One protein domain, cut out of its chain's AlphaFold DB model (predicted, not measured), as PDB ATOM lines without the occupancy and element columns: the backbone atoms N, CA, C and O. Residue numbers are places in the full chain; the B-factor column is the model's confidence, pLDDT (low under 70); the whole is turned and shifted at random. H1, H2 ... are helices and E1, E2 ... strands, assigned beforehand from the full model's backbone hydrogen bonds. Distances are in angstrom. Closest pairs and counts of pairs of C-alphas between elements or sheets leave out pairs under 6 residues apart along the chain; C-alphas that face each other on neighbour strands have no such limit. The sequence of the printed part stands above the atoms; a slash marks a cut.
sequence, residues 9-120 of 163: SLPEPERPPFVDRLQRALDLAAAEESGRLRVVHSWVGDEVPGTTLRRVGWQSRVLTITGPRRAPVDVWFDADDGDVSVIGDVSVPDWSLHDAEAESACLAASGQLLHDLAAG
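What this domain is: This is residues 9 to 120 of the 163 residues of an uncharacterized protein of Frigoribacterium sp. PhB118 (UniProt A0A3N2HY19). A strongly twisted sheet of four strands is covered on one face by two helices, H1 and H2, side by side along the strands. E1 and E2 form a long hairpin; the shorter E3 and E4 continue the sheet beside E2. The printed part has 112 residues, in the order H1, E1, E2, E3, E4, H2; the sheet order is E1, E2, E3, E4, antiparallel throughout, and the class is mixed. It is compact, with a radius of gyration of the C-alphas of 14.3 A and spans of 44 by 31 by 23 A.

Where its parts are: E1, residues 37 to 47, is 30.6 A long, and E2, residues 54 to 64, 28.5 A, bending by 66 degrees at residue 57. E3 is residues 73 to 78 and E4 residues 84 to 87. H1, residues 17 to 32, is 23.2 A long and begins at C-alpha 17 (20.783, 30.517, 29.799). H2, residues 100 to 118, is 27.5 A long and ends at C-alpha 118 (18.699, 13.834, 50.856).

How they stand to each other: The strands form a meander, each the antiparallel neighbour of the one before. N 42 and O 59 of E1 and E2 are 2.8 A apart, N 60 and O 75 of E2 and E3 2.8 A, and N 76 and O 85 of E3 and E4 2.8 A, within hydrogen-bond range. H1 and H2 are on one face, making two layers, at heights over the sheet of 9.8 A and 9.6 A. H1 and H2 touch, closest at the C-alphas of Ala 29 and Gly 111, 5.3 A, at a shallow tilt of 28 degrees, the same way. Every O i to N i+4 pair is within hydrogen-bond range in H1, and 14 of 15 in H2.

The domain as a whole: The C-alphas farthest apart, of Ser 34 and Gly 50, are 46.5 A apart. The printed part has no cut. The link from E4 to H2, residues 88 to 99, is long. Residues 67 to 68 have pLDDT under 70.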
ATOM      1  N   SER A   9      31.656  11.380  19.560       87.44
ATOM      2  CA  SER A   9      31.408  12.455  20.516       87.44
ATOM      3  C   SER A   9      31.250  13.785  19.786       87.44
ATOM      4  O   SER A   9      32.111  14.183  19.000       87.44
ATOM      5  N   LEU A  10      30.159  14.476  20.080       89.00
ATOM      6  CA  LEU A  10      29.843  15.798  19.567       89.00
ATOM      7  C   LEU A  10      30.365  16.875  20.530       89.00
ATOM      8  O   LEU A  10      30.242  16.709  21.750       89.00
ATOM      9  N   PRO A  11      30.931  17.985  20.018       92.31
ATOM     10  CA  PRO A  11      31.372  19.090  20.865       92.31
ATOM     11  C   PRO A  11      30.186  19.715  21.609       92.31
ATOM     12  O   PRO A  11      29.062  19.709  21.106       92.31
ATOM     13  N   GLU A  12      30.441  20.264  22.800       93.38
ATOM     14  CA  GLU A  12      29.424  21.028  23.531       93.38
ATOM     15  C   GLU A  12      29.050  22.281  22.716       93.38
ATOM     16  O   GLU A  12      29.949  23.034  22.325       93.38
ATOM     17  N   PRO A  13      27.756  22.502  22.423       93.81
ATOM     18  CA  PRO A  13      27.298  23.707  21.745       93.81
ATOM     19  C   PRO A  13      27.235  24.895  22.717       93.81
ATOM     20  O   PRO A  13      27.498  24.769  23.914       93.81
ATOM     21  N   GLU A  14      26.848  26.068  22.212       94.88
ATOM     22  CA  GLU A  14      26.512  27.190  23.088       94.88
ATOM     23  C   GLU A  14      25.361  26.801  24.022       94.88
ATOM     24  O   GLU A  14      24.348  26.231  23.610       94.88
ATOM     25  N   ARG A  15      25.548  27.089  25.309       94.62
ATOM     26  CA  ARG A  15      24.629  26.668  26.355       94.62
ATOM     27  C   ARG A  15      23.465  27.657  26.504       94.62
ATOM     28  O   ARG A  15      23.713  28.846  26.700       94.62
ATOM     29  N   PRO A  16      22.203  27.186  26.520       95.12
ATOM     30  CA  PRO A  16      21.059  28.033  26.828       95.12
ATOM     31  C   PRO A  16      21.144  28.621  28.249       95.12
ATOM     32  O   PRO A  16      21.471  27.888  29.189       95.12
ATOM     33  N   PRO A  17      20.746  29.891  28.472       96.06
ATOM     34  CA  PRO A  17      20.783  30.517  29.799       96.06
ATOM     35  C   PRO A  17      20.008  29.759  30.886       96.06
ATOM     36  O   PRO A  17      20.328  29.865  32.072       96.06
ATOM     37  N   PHE A  18      18.973  29.008  30.497       97.00
ATOM     38  CA  PHE A  18      18.211  28.167  31.414       97.00
ATOM     39  C   PHE A  18      19.069  27.055  32.029       97.00
ATOM     40  O   PHE A  18      18.970  26.819  33.230       97.00
ATOM     41  N   VAL A  19      19.964  26.427  31.259       97.62
ATOM     42  CA  VAL A  19      20.838  25.360  31.767       97.62
ATOM     43  C   VAL A  19      21.714  25.888  32.905       97.62
ATOM     44  O   VAL A  19      21.808  25.246  33.946       97.62
ATOM     45  N   ASP A  20      22.275  27.092  32.783       97.94
ATOM     46  CA  ASP A  20      23.065  27.705  33.862       97.94
ATOM     47  C   ASP A  20      22.221  28.071  35.091       97.94
ATOM     48  O   ASP A  20      22.722  28.097  36.219       97.94
ATOM     49  N   ARG A  21      20.935  28.399  34.913       98.00
ATOM     50  CA  ARG A  21      20.006  28.585  36.043       98.00
ATOM     51  C   ARG A  21      19.711  27.253  36.730       98.00
ATOM     52  O   ARG A  21      19.754  27.201  37.956       98.00
ATOM     53  N   LEU A  22      19.480  26.192  35.958       98.06
ATOM     54  CA  LEU A  22      19.228  24.846  36.467       98.06
ATOM     55  C   LEU A  22      20.427  24.301  37.242       98.06
ATOM     56  O   LEU A  22      20.261  23.848  38.371       98.06
ATOM     57  N   GLN A  23      21.637  24.406  36.685       98.00
ATOM     58  CA  GLN A  23      22.864  23.979  37.364       98.00
ATOM     59  C   GLN A  23      23.040  24.713  38.697       98.00
ATOM     60  O   GLN A  23      23.193  24.072  39.732       98.00
ATOM     61  N   ARG A  24      22.886  26.045  38.703       98.12
ATOM     62  CA  ARG A  24      22.952  26.841  39.938       98.12
ATOM     63  C   ARG A  24      21.896  26.439  40.965       98.12
ATOM     64  O   ARG A  24      22.219  26.355  42.144       98.12
ATOM     65  N   ALA A  25      20.654  26.194  40.548       97.94
ATOM     66  CA  ALA A  25      19.593  25.763  41.457       97.94
ATOM     67  C   ALA A  25      19.914  24.403  42.103       97.94
ATOM     68  O   ALA A  25      19.734  24.235  43.309       97.94
ATOM     69  N   LEU A  26      20.439  23.456  41.320       98.06
ATOM     70  CA  LEU A  26      20.858  22.143  41.811       98.06
ATOM     71  C   LEU A  26      22.059  22.238  42.763       98.06
ATOM     72  O   LEU A  26      22.053  21.599  43.813       98.06
ATOM     73  N   ASP A  27      23.063  23.048  42.428       98.06
ATOM     74  CA  ASP A  27      24.240  23.260  43.274       98.06
ATOM     75  C   ASP A  27      23.872  23.898  44.616       98.06
ATOM     76  O   ASP A  27      24.356  23.457  45.662       98.06
ATOM     77  N   LEU A  28      22.984  24.898  44.607       97.56
ATOM     78  CA  LEU A  28      22.486  25.539  45.826       97.56
ATOM     79  C   LEU A  28      21.745  24.535  46.715       97.56
ATOM     80  O   LEU A  28      22.101  24.382  47.883       97.56
ATOM     81  N   ALA A  29      20.794  23.784  46.153       96.94
ATOM     82  CA  ALA A  29      20.056  22.771  46.905       96.94
ATOM     83  C   ALA A  29      20.984  21.675  47.461       96.94
ATOM     84  O   ALA A  29      20.831  21.242  48.600       96.94
ATOM     85  N   ALA A  30      21.995  21.239  46.703       95.69
ATOM     86  CA  ALA A  30      22.968  20.259  47.187       95.69
ATOM     87  C   ALA A  30      23.868  20.808  48.307       95.69
ATOM     88  O   ALA A  30      24.218  20.063  49.228       95.69
ATOM     89  N   ALA A  31      24.241  22.090  48.245       96.31
ATOM     90  CA  ALA A  31      25.057  22.748  49.263       96.31
ATOM     91  C   ALA A  31      24.326  22.856  50.612       96.31
ATOM     92  O   ALA A  31      24.945  22.666  51.663       96.31
ATOM     93  N   GLU A  32      23.012  23.087  50.592       96.56
ATOM     94  CA  GLU A  32      22.168  23.117  51.794       96.56
ATOM     95  C   GLU A  32      22.132  21.759  52.520       96.56
ATOM     96  O   GLU A  32      22.043  21.693  53.747       96.56
ATOM     97  N   GLU A  33      22.328  20.658  51.791       93.56
ATOM     98  CA  GLU A  33      22.269  19.292  52.325       93.56
ATOM     99  C   GLU A  33      23.568  18.811  52.996       93.56
ATOM    100  O   GLU A  33      23.760  17.611  53.212       93.56
ATOM    101  N   SER A  34      24.472  19.725  53.367       87.88
ATOM    102  CA  SER A  34      25.627  19.454  54.243       87.88
ATOM    103  C   SER A  34      26.492  18.257  53.801       87.88
ATOM    104  O   SER A  34      26.916  17.433  54.614       87.88
ATOM    105  N   GLY A  35      26.732  18.125  52.492       88.69
ATOM    106  CA  GLY A  35      27.564  17.059  51.913       88.69
ATOM    107  C   GLY A  35      26.874  15.697  51.767       88.69
ATOM    108  O   GLY A  35      27.528  14.714  51.414       88.69
ATOM    109  N   ARG A  36      25.559  15.606  52.007       90.94
ATOM    110  CA  ARG A  36      24.773  14.389  51.726       90.94
ATOM    111  C   ARG A  36      24.646  14.109  50.237       90.94
ATOM    112  O   ARG A  36      24.527  12.946  49.848       90.94
ATOM    113  N   LEU A  37      24.693  15.155  49.421       94.12
ATOM    114  CA  LEU A  37      24.599  15.087  47.972       94.12
ATOM    115  C   LEU A  37      25.840  15.697  47.323       94.12
ATOM    116  O   LEU A  37      26.487  16.583  47.878       94.12
ATOM    117  N   ARG A  38      26.148  15.227  46.117       94.69
ATOM    118  CA  ARG A  38      27.109  15.845  45.205       94.69
ATOM    119  C   ARG A  38      26.497  15.908  43.817       94.69
ATOM    120  O   ARG A  38      25.976  14.900  43.347       94.69
ATOM    121  N   VAL A  39      26.613  17.053  43.158       97.19
ATOM    122  CA  VAL A  39      26.167  17.240  41.775       97.19
ATOM    123  C   VAL A  39      27.389  17.323  40.861       97.19
ATOM    124  O   VAL A  39      28.440  17.834  41.248       97.19
ATOM    125  N   VAL A  40      27.289  16.723  39.677       97.50
ATOM    126  CA  VAL A  40      28.300  16.794  38.618       97.50
ATOM    127  C   VAL A  40      27.596  17.131  37.314       97.50
ATOM    128  O   VAL A  40      26.697  16.403  36.899       97.50
ATOM    129  N   HIS A  41      28.021  18.209  36.667       97.75
ATOM    130  CA  HIS A  41      27.458  18.667  35.402       97.75
ATOM    131  C   HIS A  41      28.350  18.255  34.231       97.75
ATOM    132  O   HIS A  41      29.576  18.323  34.323       97.75
ATOM    133  N   SER A  42      27.743  17.830  33.128       96.31
ATOM    134  CA  SER A  42      28.460  17.449  31.911       96.31
ATOM    135  C   SER A  42      27.582  17.607  30.680       96.31
ATOM    136  O   SER A  42      26.409  17.234  30.706       96.31
ATOM    137  N   TRP A  43      28.168  18.068  29.579       95.94
ATOM    138  CA  TRP A  43      27.601  17.852  28.255       95.94
ATOM    139  C   TRP A  43      27.716  16.375  27.871       95.94
ATOM    140  O   TRP A  43      28.759  15.748  28.070       95.94
ATOM    141  N   VAL A  44      26.643  15.825  27.318       93.69
ATOM    142  CA  VAL A  44      26.623  14.496  26.717       93.69
ATOM    143  C   VAL A  44      26.111  14.669  25.299       93.69
ATOM    144  O   VAL A  44      24.927  14.914  25.101       93.69
ATOM    145  N   GLY A  45      27.015  14.544  24.332       90.94
ATOM    146  CA  GLY A  45      26.705  14.562  22.911       90.94
ATOM    147  C   GLY A  45      27.305  13.335  22.249       90.94
ATOM    148  O   GLY A  45      28.505  13.305  22.003       90.94
ATOM    149  N   ASP A  46      26.479  12.334  21.975       88.31
ATOM    150  CA  ASP A  46      26.868  11.098  21.302       88.31
ATOM    151  C   ASP A  46      25.946  10.861  20.107       88.31
ATOM    152  O   ASP A  46      24.722  10.882  20.249       88.31
ATOM    153  N   GLU A  47      26.511  10.568  18.942       86.38
ATOM    154  CA  GLU A  47      25.749  10.129  17.770       86.38
ATOM    155  C   GLU A  47      26.256   8.788  17.240       86.38
ATOM    156  O   GLU A  47      27.440   8.462  17.348       86.38
ATOM    157  N   VAL A  48      25.354   7.990  16.667       85.62
ATOM    158  CA  VAL A  48      25.711   6.746  15.978       85.62
ATOM    159  C   VAL A  48      25.839   7.028  14.473       85.62
ATOM    160  O   VAL A  48      24.835   7.393  13.847       85.62
ATOM    161  N   PRO A  49      27.025   6.814  13.864       82.69
ATOM    162  CA  PRO A  49      27.262   7.104  12.452       82.69
ATOM    163  C   PRO A  49      26.252   6.429  11.521       82.69
ATOM    164  O   PRO A  49      25.970   5.238  11.654       82.69
ATOM    165  N   GLY A  50      25.739   7.182  10.547       80.81
ATOM    166  CA  GLY A  50      24.802   6.663   9.545       80.81
ATOM    167  C   GLY A  50      23.391   6.383  10.071       80.81
ATOM    168  O   GLY A  50      22.609   5.731   9.381       80.81
ATOM    169  N   THR A  51      23.048   6.864  11.269       81.88
ATOM    170  CA  THR A  51      21.702   6.741  11.847       81.88
ATOM    171  C   THR A  51      21.188   8.091  12.345       81.88
ATOM    172  O   THR A  51      21.946   9.048  12.469       81.88
ATOM    173  N   THR A  52      19.898   8.160  12.673       77.69
ATOM    174  CA  THR A  52      19.296   9.306  13.377       77.69
ATOM    175  C   THR A  52      19.414   9.190  14.899       77.69
ATOM    176  O   THR A  52      18.869  10.020  15.621       77.69
ATOM    177  N   LEU A  53      20.063   8.136  15.410       71.62
ATOM    178  CA  LEU A  53      20.206   7.915  16.843       71.62
ATOM    179  C   LEU A  53      21.297   8.840  17.375       71.62
ATOM    180  O   LEU A  53      22.490   8.611  17.162       71.62
ATOM    181  N   ARG A  54      20.865   9.864  18.105       82.62
ATOM    182  CA  ARG A  54      21.729  10.771  18.853       82.62
ATOM    183  C   ARG A  54      21.221  10.932  20.277       82.62
ATOM    184  O   ARG A  54      20.038  10.749  20.552       82.62
ATOM    185  N   ARG A  55      22.134  11.241  21.185       84.94
ATOM    186  CA  ARG A  55      21.858  11.620  22.565       84.94
ATOM    187  C   ARG A  55      22.634  12.897  22.834       84.94
ATOM    188  O   ARG A  55      23.853  12.841  22.955       84.94
ATOM    189  N   VAL A  56      21.925  14.014  22.899       91.75
ATOM    190  CA  VAL A  56      22.509  15.351  23.014       91.75
ATOM    191  C   VAL A  56      21.804  16.115  24.126       91.75
ATOM    192  O   VAL A  56      20.587  16.246  24.120       91.75
ATOM    193  N   GLY A  57      22.548  16.566  25.128       95.88
ATOM    194  CA  GLY A  57      21.957  17.268  26.260       95.88
ATOM    195  C   GLY A  57      22.933  17.565  27.387       95.88
ATOM    196  O   GLY A  57      24.037  17.015  27.467       95.88
ATOM    197  N   TRP A  58      22.502  18.439  28.292       98.00
ATOM    198  CA  TRP A  58      23.238  18.760  29.508       98.00
ATOM    199  C   TRP A  58      22.735  17.887  30.652       98.00
ATOM    200  O   TRP A  58      21.579  17.950  31.068       98.00
ATOM    201  N   GLN A  59      23.639  17.072  31.181       96.94
ATOM    202  CA  GLN A  59      23.387  16.173  32.292       96.94
ATOM    203  C   GLN A  59      23.875  16.793  33.600       96.94
ATOM    204  O   GLN A  59      25.038  17.172  33.716       96.94
ATOM    205  N   SER A  60      23.016  16.795  34.616       98.06
ATOM    206  CA  SER A  60      23.376  17.053  36.009       98.06
ATOM    207  C   SER A  60      23.178  15.776  36.818       98.06
ATOM    208  O   SER A  60      22.060  15.412  37.183       98.06
ATOM    209  N   ARG A  61      24.271  15.057  37.072       96.81
ATOM    210  CA  ARG A  61      24.277  13.811  37.838       96.81
ATOM    211  C   ARG A  61      24.335  14.096  39.331       96.81
ATOM    212  O   ARG A  61      25.328  14.622  39.827       96.81
ATOM    213  N   VAL A  62      23.311  13.660  40.049       95.38
ATOM    214  CA  VAL A  62      23.175  13.769  41.500       95.38
ATOM    215  C   VAL A  62      23.571  12.447  42.150       95.38
ATOM    216  O   VAL A  62      22.985  11.389  41.901       95.38
ATOM    217  N   LEU A  63      24.586  12.512  43.004       92.50
ATOM    218  CA  LEU A  63      25.138  11.400  43.764       92.50
ATOM    219  C   LEU A  63      24.759  11.560  45.233       92.50
ATOM    220  O   LEU A  63      25.144  12.534  45.876       92.50
ATOM    221  N   THR A  64      24.051  10.580  45.786       90.38
ATOM    222  CA  THR A  64      23.824  10.500  47.230       90.38
ATOM    223  C   THR A  64      25.065   9.912  47.901       90.38
ATOM    224  O   THR A  64      25.403   8.747  47.692       90.38
ATOM    225  N   ILE A  65      25.761  10.731  48.689       88.38
ATOM    226  CA  ILE A  65      26.995  10.369  49.399       88.38
ATOM    227  C   ILE A  65      26.666   9.633  50.696       88.38
ATOM    228  O   ILE A  65      27.271   8.610  51.014       88.38
ATOM    229  N   THR A  66      25.677  10.138  51.436       77.25
ATOM    230  CA  THR A  66      25.190   9.528  52.673       77.25
ATOM    231  C   THR A  66      23.677   9.357  52.600       77.25
ATOM    232  O   THR A  66      22.957  10.250  52.166       77.25
ATOM    233  N   GLY A  67      23.189   8.177  52.983       69.56
ATOM    234  CA  GLY A  67      21.766   7.853  52.938       69.56
ATOM    235  C   GLY A  67      21.465   6.446  52.416       69.56
ATOM    236  O   GLY A  67      22.367   5.700  52.021       69.56
ATOM    237  N   PRO A  68      20.180   6.053  52.416       67.19
ATOM    238  CA  PRO A  68      19.741   4.694  52.092       67.19
ATOM    239  C   PRO A  68      19.709   4.400  50.583       67.19
ATOM    240  O   PRO A  68      19.286   3.317  50.167       67.19
ATOM    241  N   ARG A  69      20.096   5.368  49.749       70.19
ATOM    242  CA  ARG A  69      20.068   5.297  48.293       70.19
ATOM    243  C   ARG A  69      21.469   5.571  47.764       70.19
ATOM    244  O   ARG A  69      22.083   6.548  48.161       70.19
ATOM    245  N   ARG A  70      21.974   4.688  46.899       71.38
ATOM    246  CA  ARG A  70      23.315   4.811  46.292       71.38
ATOM    247  C   ARG A  70      23.291   4.941  44.769       71.38
ATOM    248  O   ARG A  70      24.322   5.222  44.172       71.38
ATOM    249  N   ALA A  71      22.141   4.703  44.139       82.00
ATOM    250  CA  ALA A  71      22.006   4.856  42.698       82.00
ATOM    251  C   ALA A  71      21.913   6.350  42.334       82.00
ATOM    252  O   ALA A  71      21.131   7.054  42.984       82.00
ATOM    253  N   PRO A  72      22.669   6.818  41.322       89.00
ATOM    254  CA  PRO A  72      22.596   8.197  40.857       89.00
ATOM    255  C   PRO A  72      21.212   8.526  40.292       89.00
ATOM    256  O   PRO A  72      20.494   7.644  39.810       89.00
ATOM    257  N   VAL A  73      20.873   9.810  40.335       91.94
ATOM    258  CA  VAL A  73      19.755  10.402  39.595       91.94
ATOM    259  C   VAL A  73      20.343  11.449  38.665       91.94
ATOM    260  O   VAL A  73      21.135  12.275  39.102       91.94
ATOM    261  N   ASP A  74      19.984  11.406  37.393       94.75
ATOM    262  CA  ASP A  74      20.452  12.349  36.389       94.75
ATOM    263  C   ASP A  74      19.295  13.304  36.049       94.75
ATOM    264  O   ASP A  74      18.248  12.855  35.594       94.75
ATOM    265  N   VAL A  75      19.471  14.608  36.261       96.44
ATOM    266  CA  VAL A  75      18.581  15.642  35.707       96.44
ATOM    267  C   VAL A  75      19.119  16.003  34.327       96.44
ATOM    268  O   VAL A  75      20.286  16.380  34.200       96.44
ATOM    269  N   TRP A  76      18.310  15.824  33.292       96.50
ATOM    270  CA  TRP A  76      18.710  15.923  31.892       96.50
ATOM    271  C   TRP A  76      17.943  17.046  31.209       96.50
ATOM    272  O   TRP A  76      16.723  16.974  31.143       96.50
ATOM    273  N   PHE A  77      18.656  18.047  30.697       97.00
ATOM    274  CA  PHE A  77      18.110  19.000  29.733       97.00
ATOM    275  C   PHE A  77      18.441  18.496  28.331       97.00
ATOM    276  O   PHE A  77      19.623  18.347  28.000       97.00
ATOM    277  N   ASP A  78      17.421  18.230  27.527       94.00
ATOM    278  CA  ASP A  78      17.590  17.760  26.160       94.00
ATOM    279  C   ASP A  78      17.912  18.926  25.216       94.00
ATOM    280  O   ASP A  78      17.287  19.984  25.259       94.00
ATOM    281  N   ALA A  79      18.950  18.767  24.394       92.75
ATOM    282  CA  ALA A  79      19.400  19.836  23.508       92.75
ATOM    283  C   ALA A  79      18.520  20.006  22.260       92.75
ATOM    284  O   ALA A  79      18.641  21.030  21.586       92.75
ATOM    285  N   ASP A  80      17.680  19.022  21.935       89.75
ATOM    286  CA  ASP A  80      16.863  19.028  20.725       89.75
ATOM    287  C   ASP A  80      15.500  19.689  20.937       89.75
ATOM    288  O   ASP A  80      15.081  20.488  20.098       89.75
ATOM    289  N   ASP A  81      14.810  19.358  22.029       90.31
ATOM    290  CA  ASP A  81      13.476  19.891  22.341       90.31
ATOM    291  C   ASP A  81      13.471  20.906  23.497       90.31
ATOM    292  O   ASP A  81      12.546  21.713  23.593       90.31
ATOM    293  N   GLY A  82      14.540  20.957  24.298       91.94
ATOM    294  CA  GLY A  82      14.652  21.866  25.436       91.94
ATOM    295  C   GLY A  82      13.897  21.398  26.681       91.94
ATOM    296  O   GLY A  82      13.737  22.186  27.617       91.94
ATOM    297  N   ASP A  83      13.446  20.145  26.714       93.69
ATOM    298  CA  ASP A  83      12.716  19.590  27.844       93.69
ATOM    299  C   ASP A  83      13.669  19.111  28.949       93.69
ATOM    300  O   ASP A  83      14.829  18.744  28.726       93.69
ATOM    301  N   VAL A  84      13.163  19.103  30.185       95.31
ATOM    302  CA  VAL A  84      13.885  18.591  31.352       95.31
ATOM    303  C   VAL A  84      13.257  17.292  31.821       95.31
ATOM    304  O   VAL A  84      12.093  17.253  32.208       95.31
ATOM    305  N   SER A  85      14.057  16.235  31.872       94.50
ATOM    306  CA  SER A  85      13.654  14.928  32.391       94.50
ATOM    307  C   SER A  85      14.523  14.501  33.566       94.50
ATOM    308  O   SER A  85      15.672  14.928  33.726       94.50
ATOM    309  N   VAL A  86      13.979  13.633  34.419       93.12
ATOM    310  CA  VAL A  86      14.709  13.066  35.560       93.12
ATOM    311  C   VAL A  86      14.883  11.569  35.354       93.12
ATOM    312  O   VAL A  86      13.948  10.778  35.455       93.12
ATOM    313  N   ILE A  87      16.120  11.160  35.097       90.12
ATOM    314  CA  ILE A  87      16.484   9.782  34.790       90.12
ATOM    315  C   ILE A  87      17.049   9.121  36.047       90.12
ATOM    316  O   ILE A  87      18.089   9.502  36.581       90.12
ATOM    317  N   GLY A  88      16.392   8.066  36.509       85.81
ATOM    318  CA  GLY A  88      16.843   7.284  37.653       85.81
ATOM    319  C   GLY A  88      15.707   6.463  38.235       85.81
ATOM    320  O   GLY A  88      14.607   6.418  37.700       85.81
ATOM    321  N   ASP A  89      15.960   5.813  39.365       82.88
ATOM    322  CA  ASP A  89      14.936   5.045  40.086       82.88
ATOM    323  C   ASP A  89      14.000   5.964  40.922       82.88
ATOM    324  O   ASP A  89      13.800   5.752  42.119       82.88
ATOM    325  N   VAL A  90      13.582   7.100  40.360       81.44
ATOM    326  CA  VAL A  90      12.676   8.090  40.968       81.44
ATOM    327  C   VAL A  90      11.507   8.325  40.020       81.44
ATOM    328  O   VAL A  90      11.659   8.197  38.810       81.44
ATOM    329  N   SER A  91      10.337   8.647  40.565       81.00
ATOM    330  CA  SER A  91       9.159   8.995  39.768       81.00
ATOM    331  C   SER A  91       8.903  10.488  39.914       81.00
ATOM    332  O   SER A  91       8.424  10.937  40.952       81.00
ATOM    333  N   VAL A  92       9.294  11.246  38.892       81.88
ATOM    334  CA  VAL A  92       9.164  12.705  38.798       81.88
ATOM    335  C   VAL A  92       8.661  13.006  37.382       81.88
ATOM    336  O   VAL A  92       9.070  12.293  36.466       81.88
ATOM    337  N   PRO A  93       7.745  13.971  37.188       80.62
ATOM    338  CA  PRO A  93       7.306  14.356  35.851       80.62
ATOM    339  C   PRO A  93       8.443  14.992  35.045       80.62
ATOM    340  O   PRO A  93       9.322  15.646  35.614       80.62
ATOM    341  N   ASP A  94       8.370  14.824  33.727       88.12
ATOM    342  CA  ASP A  94       9.164  15.594  32.772       88.12
ATOM    343  C   ASP A  94       8.555  16.998  32.606       88.12
ATOM    344  O   ASP A  94       7.356  17.203  32.831       88.12
ATOM    345  N   TRP A  95       9.388  17.964  32.233       93.38
ATOM    346  CA  TRP A  95       9.033  19.374  32.125       93.38
ATOM    347  C   TRP A  95       9.273  19.872  30.711       93.38
ATOM    348  O   TRP A  95      10.419  19.923  30.267       93.38
ATOM    349  N   SER A  96       8.205  20.323  30.061       92.94
ATOM    350  CA  SER A  96       8.308  21.039  28.795       92.94
ATOM    351  C   SER A  96       8.338  22.546  29.041       92.94
ATOM    352  O   SER A  96       7.444  23.113  29.676       92.94
ATOM    353  N   LEU A  97       9.410  23.198  28.587       92.00
ATOM    354  CA  LEU A  97       9.715  24.590  28.925       92.00
ATOM    355  C   LEU A  97       9.151  25.539  27.866       92.00
ATOM    356  O   LEU A  97       9.828  25.928  26.917       92.00
ATOM    357  N   HIS A  98       7.880  25.899  28.016       88.88
ATOM    358  CA  HIS A  98       7.184  26.750  27.045       88.88
ATOM    359  C   HIS A  98       7.216  28.245  27.395       88.88
ATOM    360  O   HIS A  98       7.049  29.084  26.510       88.88
ATOM    361  N   ASP A  99       7.432  28.585  28.667       90.94
ATOM    362  CA  ASP A  99       7.458  29.959  29.164       90.94
ATOM    363  C   ASP A  99       8.268  30.091  30.470       90.94
ATOM    364  O   ASP A  99       8.764  29.118  31.044       90.94
ATOM    365  N   ALA A 100       8.411  31.331  30.949       91.25
ATOM    366  CA  ALA A 100       9.172  31.644  32.158       91.25
ATOM    367  C   ALA A 100       8.546  31.081  33.452       91.25
ATOM    368  O   ALA A 100       9.255  30.900  34.449       91.25
ATOM    369  N   GLU A 101       7.236  30.816  33.465       93.56
ATOM    370  CA  GLU A 101       6.549  30.219  34.611       93.56
ATOM    371  C   GLU A 101       6.890  28.729  34.705       93.56
ATOM    372  O   GLU A 101       7.308  28.265  35.768       93.56
ATOM    373  N   ALA A 102       6.830  28.015  33.577       92.62
ATOM    374  CA  ALA A 102       7.268  26.629  33.453       92.62
ATOM    375  C   ALA A 102       8.749  26.474  33.829       92.62
ATOM    376  O   ALA A 102       9.098  25.575  34.597       92.62
ATOM    377  N   GLU A 103       9.615  27.389  33.378       94.56
ATOM    378  CA  GLU A 103      11.022  27.412  33.794       94.56
ATOM    379  C   GLU A 103      11.170  27.566  35.313       94.56
ATOM    380  O   GLU A 103      11.904  26.811  35.952       94.56
ATOM    381  N   SER A 104      10.466  28.527  35.915       94.75
ATOM    382  CA  SER A 104      10.551  28.793  37.356       94.75
ATOM    383  C   SER A 104      10.046  27.612  38.189       94.75
ATOM    384  O   SER A 104      10.676  27.238  39.182       94.75
ATOM    385  N   ALA A 105       8.945  26.987  37.765       94.19
ATOM    386  CA  ALA A 105       8.399  25.791  38.395       94.19
ATOM    387  C   ALA A 105       9.355  24.595  38.269       94.19
ATOM    388  O   ALA A 105       9.593  23.899  39.258       94.19
ATOM    389  N   CYS A 106       9.973  24.407  37.098       95.38
ATOM    390  CA  CYS A 106      10.985  23.376  36.875       95.38
ATOM    391  C   CYS A 106      12.201  23.568  37.797       95.38
ATOM    392  O   CYS A 106      12.676  22.605  38.404       95.38
ATOM    393  N   LEU A 107      12.701  24.801  37.947       96.88
ATOM    394  CA  LEU A 107      13.820  25.112  38.846       96.88
ATOM    395  C   LEU A 107      13.471  24.807  40.310       96.88
ATOM    396  O   LEU A 107      14.252  24.154  41.005       96.88
ATOM    397  N   ALA A 108      12.287  25.226  40.766       95.00
ATOM    398  CA  ALA A 108      11.824  24.962  42.127       95.00
ATOM    399  C   ALA A 108      11.653  23.455  42.393       95.00
ATOM    400  O   ALA A 108      12.128  22.943  43.409       95.00
ATOM    401  N   ALA A 109      11.038  22.725  41.458       94.56
ATOM    402  CA  ALA A 109      10.867  21.279  41.552       94.56
ATOM    403  C   ALA A 109      12.209  20.529  41.545       94.56
ATOM    404  O   ALA A 109      12.379  19.562  42.287       94.56
ATOM    405  N   SER A 110      13.181  21.001  40.760       95.31
ATOM    406  CA  SER A 110      14.540  20.449  40.723       95.31
ATOM    407  C   SER A 110      15.271  20.637  42.055       95.31
ATOM    408  O   SER A 110      15.926  19.710  42.521       95.31
ATOM    409  N   GLY A 111      15.126  21.791  42.715       95.00
ATOM    410  CA  GLY A 111      15.655  21.994  44.069       95.00
ATOM    411  C   GLY A 111      14.980  21.074  45.093       95.00
ATOM    412  O   GLY A 111      15.648  20.344  45.826       95.00
ATOM    413  N   GLN A 112      13.644  21.021  45.075       94.38
ATOM    414  CA  GLN A 112      12.863  20.158  45.969       94.38
ATOM    415  C   GLN A 112      13.212  18.670  45.814       94.38
ATOM    416  O   GLN A 112      13.314  17.954  46.812       94.38
ATOM    417  N   LEU A 113      13.466  18.213  44.584       93.12
ATOM    418  CA  LEU A 113      13.931  16.859  44.290       93.12
ATOM    419  C   LEU A 113      15.199  16.501  45.081       93.12
ATOM    420  O   LEU A 113      15.294  15.394  45.615       93.12
ATOM    421  N   LEU A 114      16.168  17.415  45.183       93.62
ATOM    422  CA  LEU A 114      17.407  17.180  45.931       93.62
ATOM    423  C   LEU A 114      17.136  17.099  47.435       93.62
ATOM    424  O   LEU A 114      17.593  16.155  48.080       93.62
ATOM    425  N   HIS A 115      16.318  17.995  47.984       93.00
ATOM    426  CA  HIS A 115      15.913  17.917  49.390       93.00
ATOM    427  C   HIS A 115      15.186  16.600  49.707       93.00
ATOM    428  O   HIS A 115      15.422  15.971  50.742       93.00
ATOM    429  N   ASP A 116      14.322  16.127  48.805       91.69
ATOM    430  CA  ASP A 116      13.615  14.854  48.965       91.69
ATOM    431  C   ASP A 116      14.543  13.641  48.823       91.69
ATOM    432  O   ASP A 116      14.375  12.653  49.550       91.69
ATOM    433  N   LEU A 117      15.546  13.711  47.941       89.69
ATOM    434  CA  LEU A 117      16.606  12.706  47.834       89.69
ATOM    435  C   LEU A 117      17.422  12.624  49.127       89.69
ATOM    436  O   LEU A 117      17.600  11.528  49.662       89.69
ATOM    437  N   ALA A 118      17.890  13.762  49.641       89.88
ATOM    438  CA  ALA A 118      18.699  13.834  50.856       89.88
ATOM    439  C   ALA A 118      17.926  13.375  52.100       89.88
ATOM    440  O   ALA A 118      18.483  12.709  52.975       89.88
ATOM    441  N   ALA A 119      16.628  13.675  52.160       89.31
ATOM    442  CA  ALA A 119      15.743  13.217  53.224       89.31
ATOM    443  C   ALA A 119      15.263  11.763  53.052       89.31
ATOM    444  O   ALA A 119      14.630  11.219  53.956       89.31
ATOM    445  N   GLY A 120      15.529  11.125  51.906       86.00
ATOM    446  CA  GLY A 120      15.063   9.771  51.605       86.00
ATOM    447  C   GLY A 120      13.540   9.655  51.458       86.00
ATOM    448  O   GLY A 120      12.995   8.579  51.699       86.00
TER     449      GLY A 120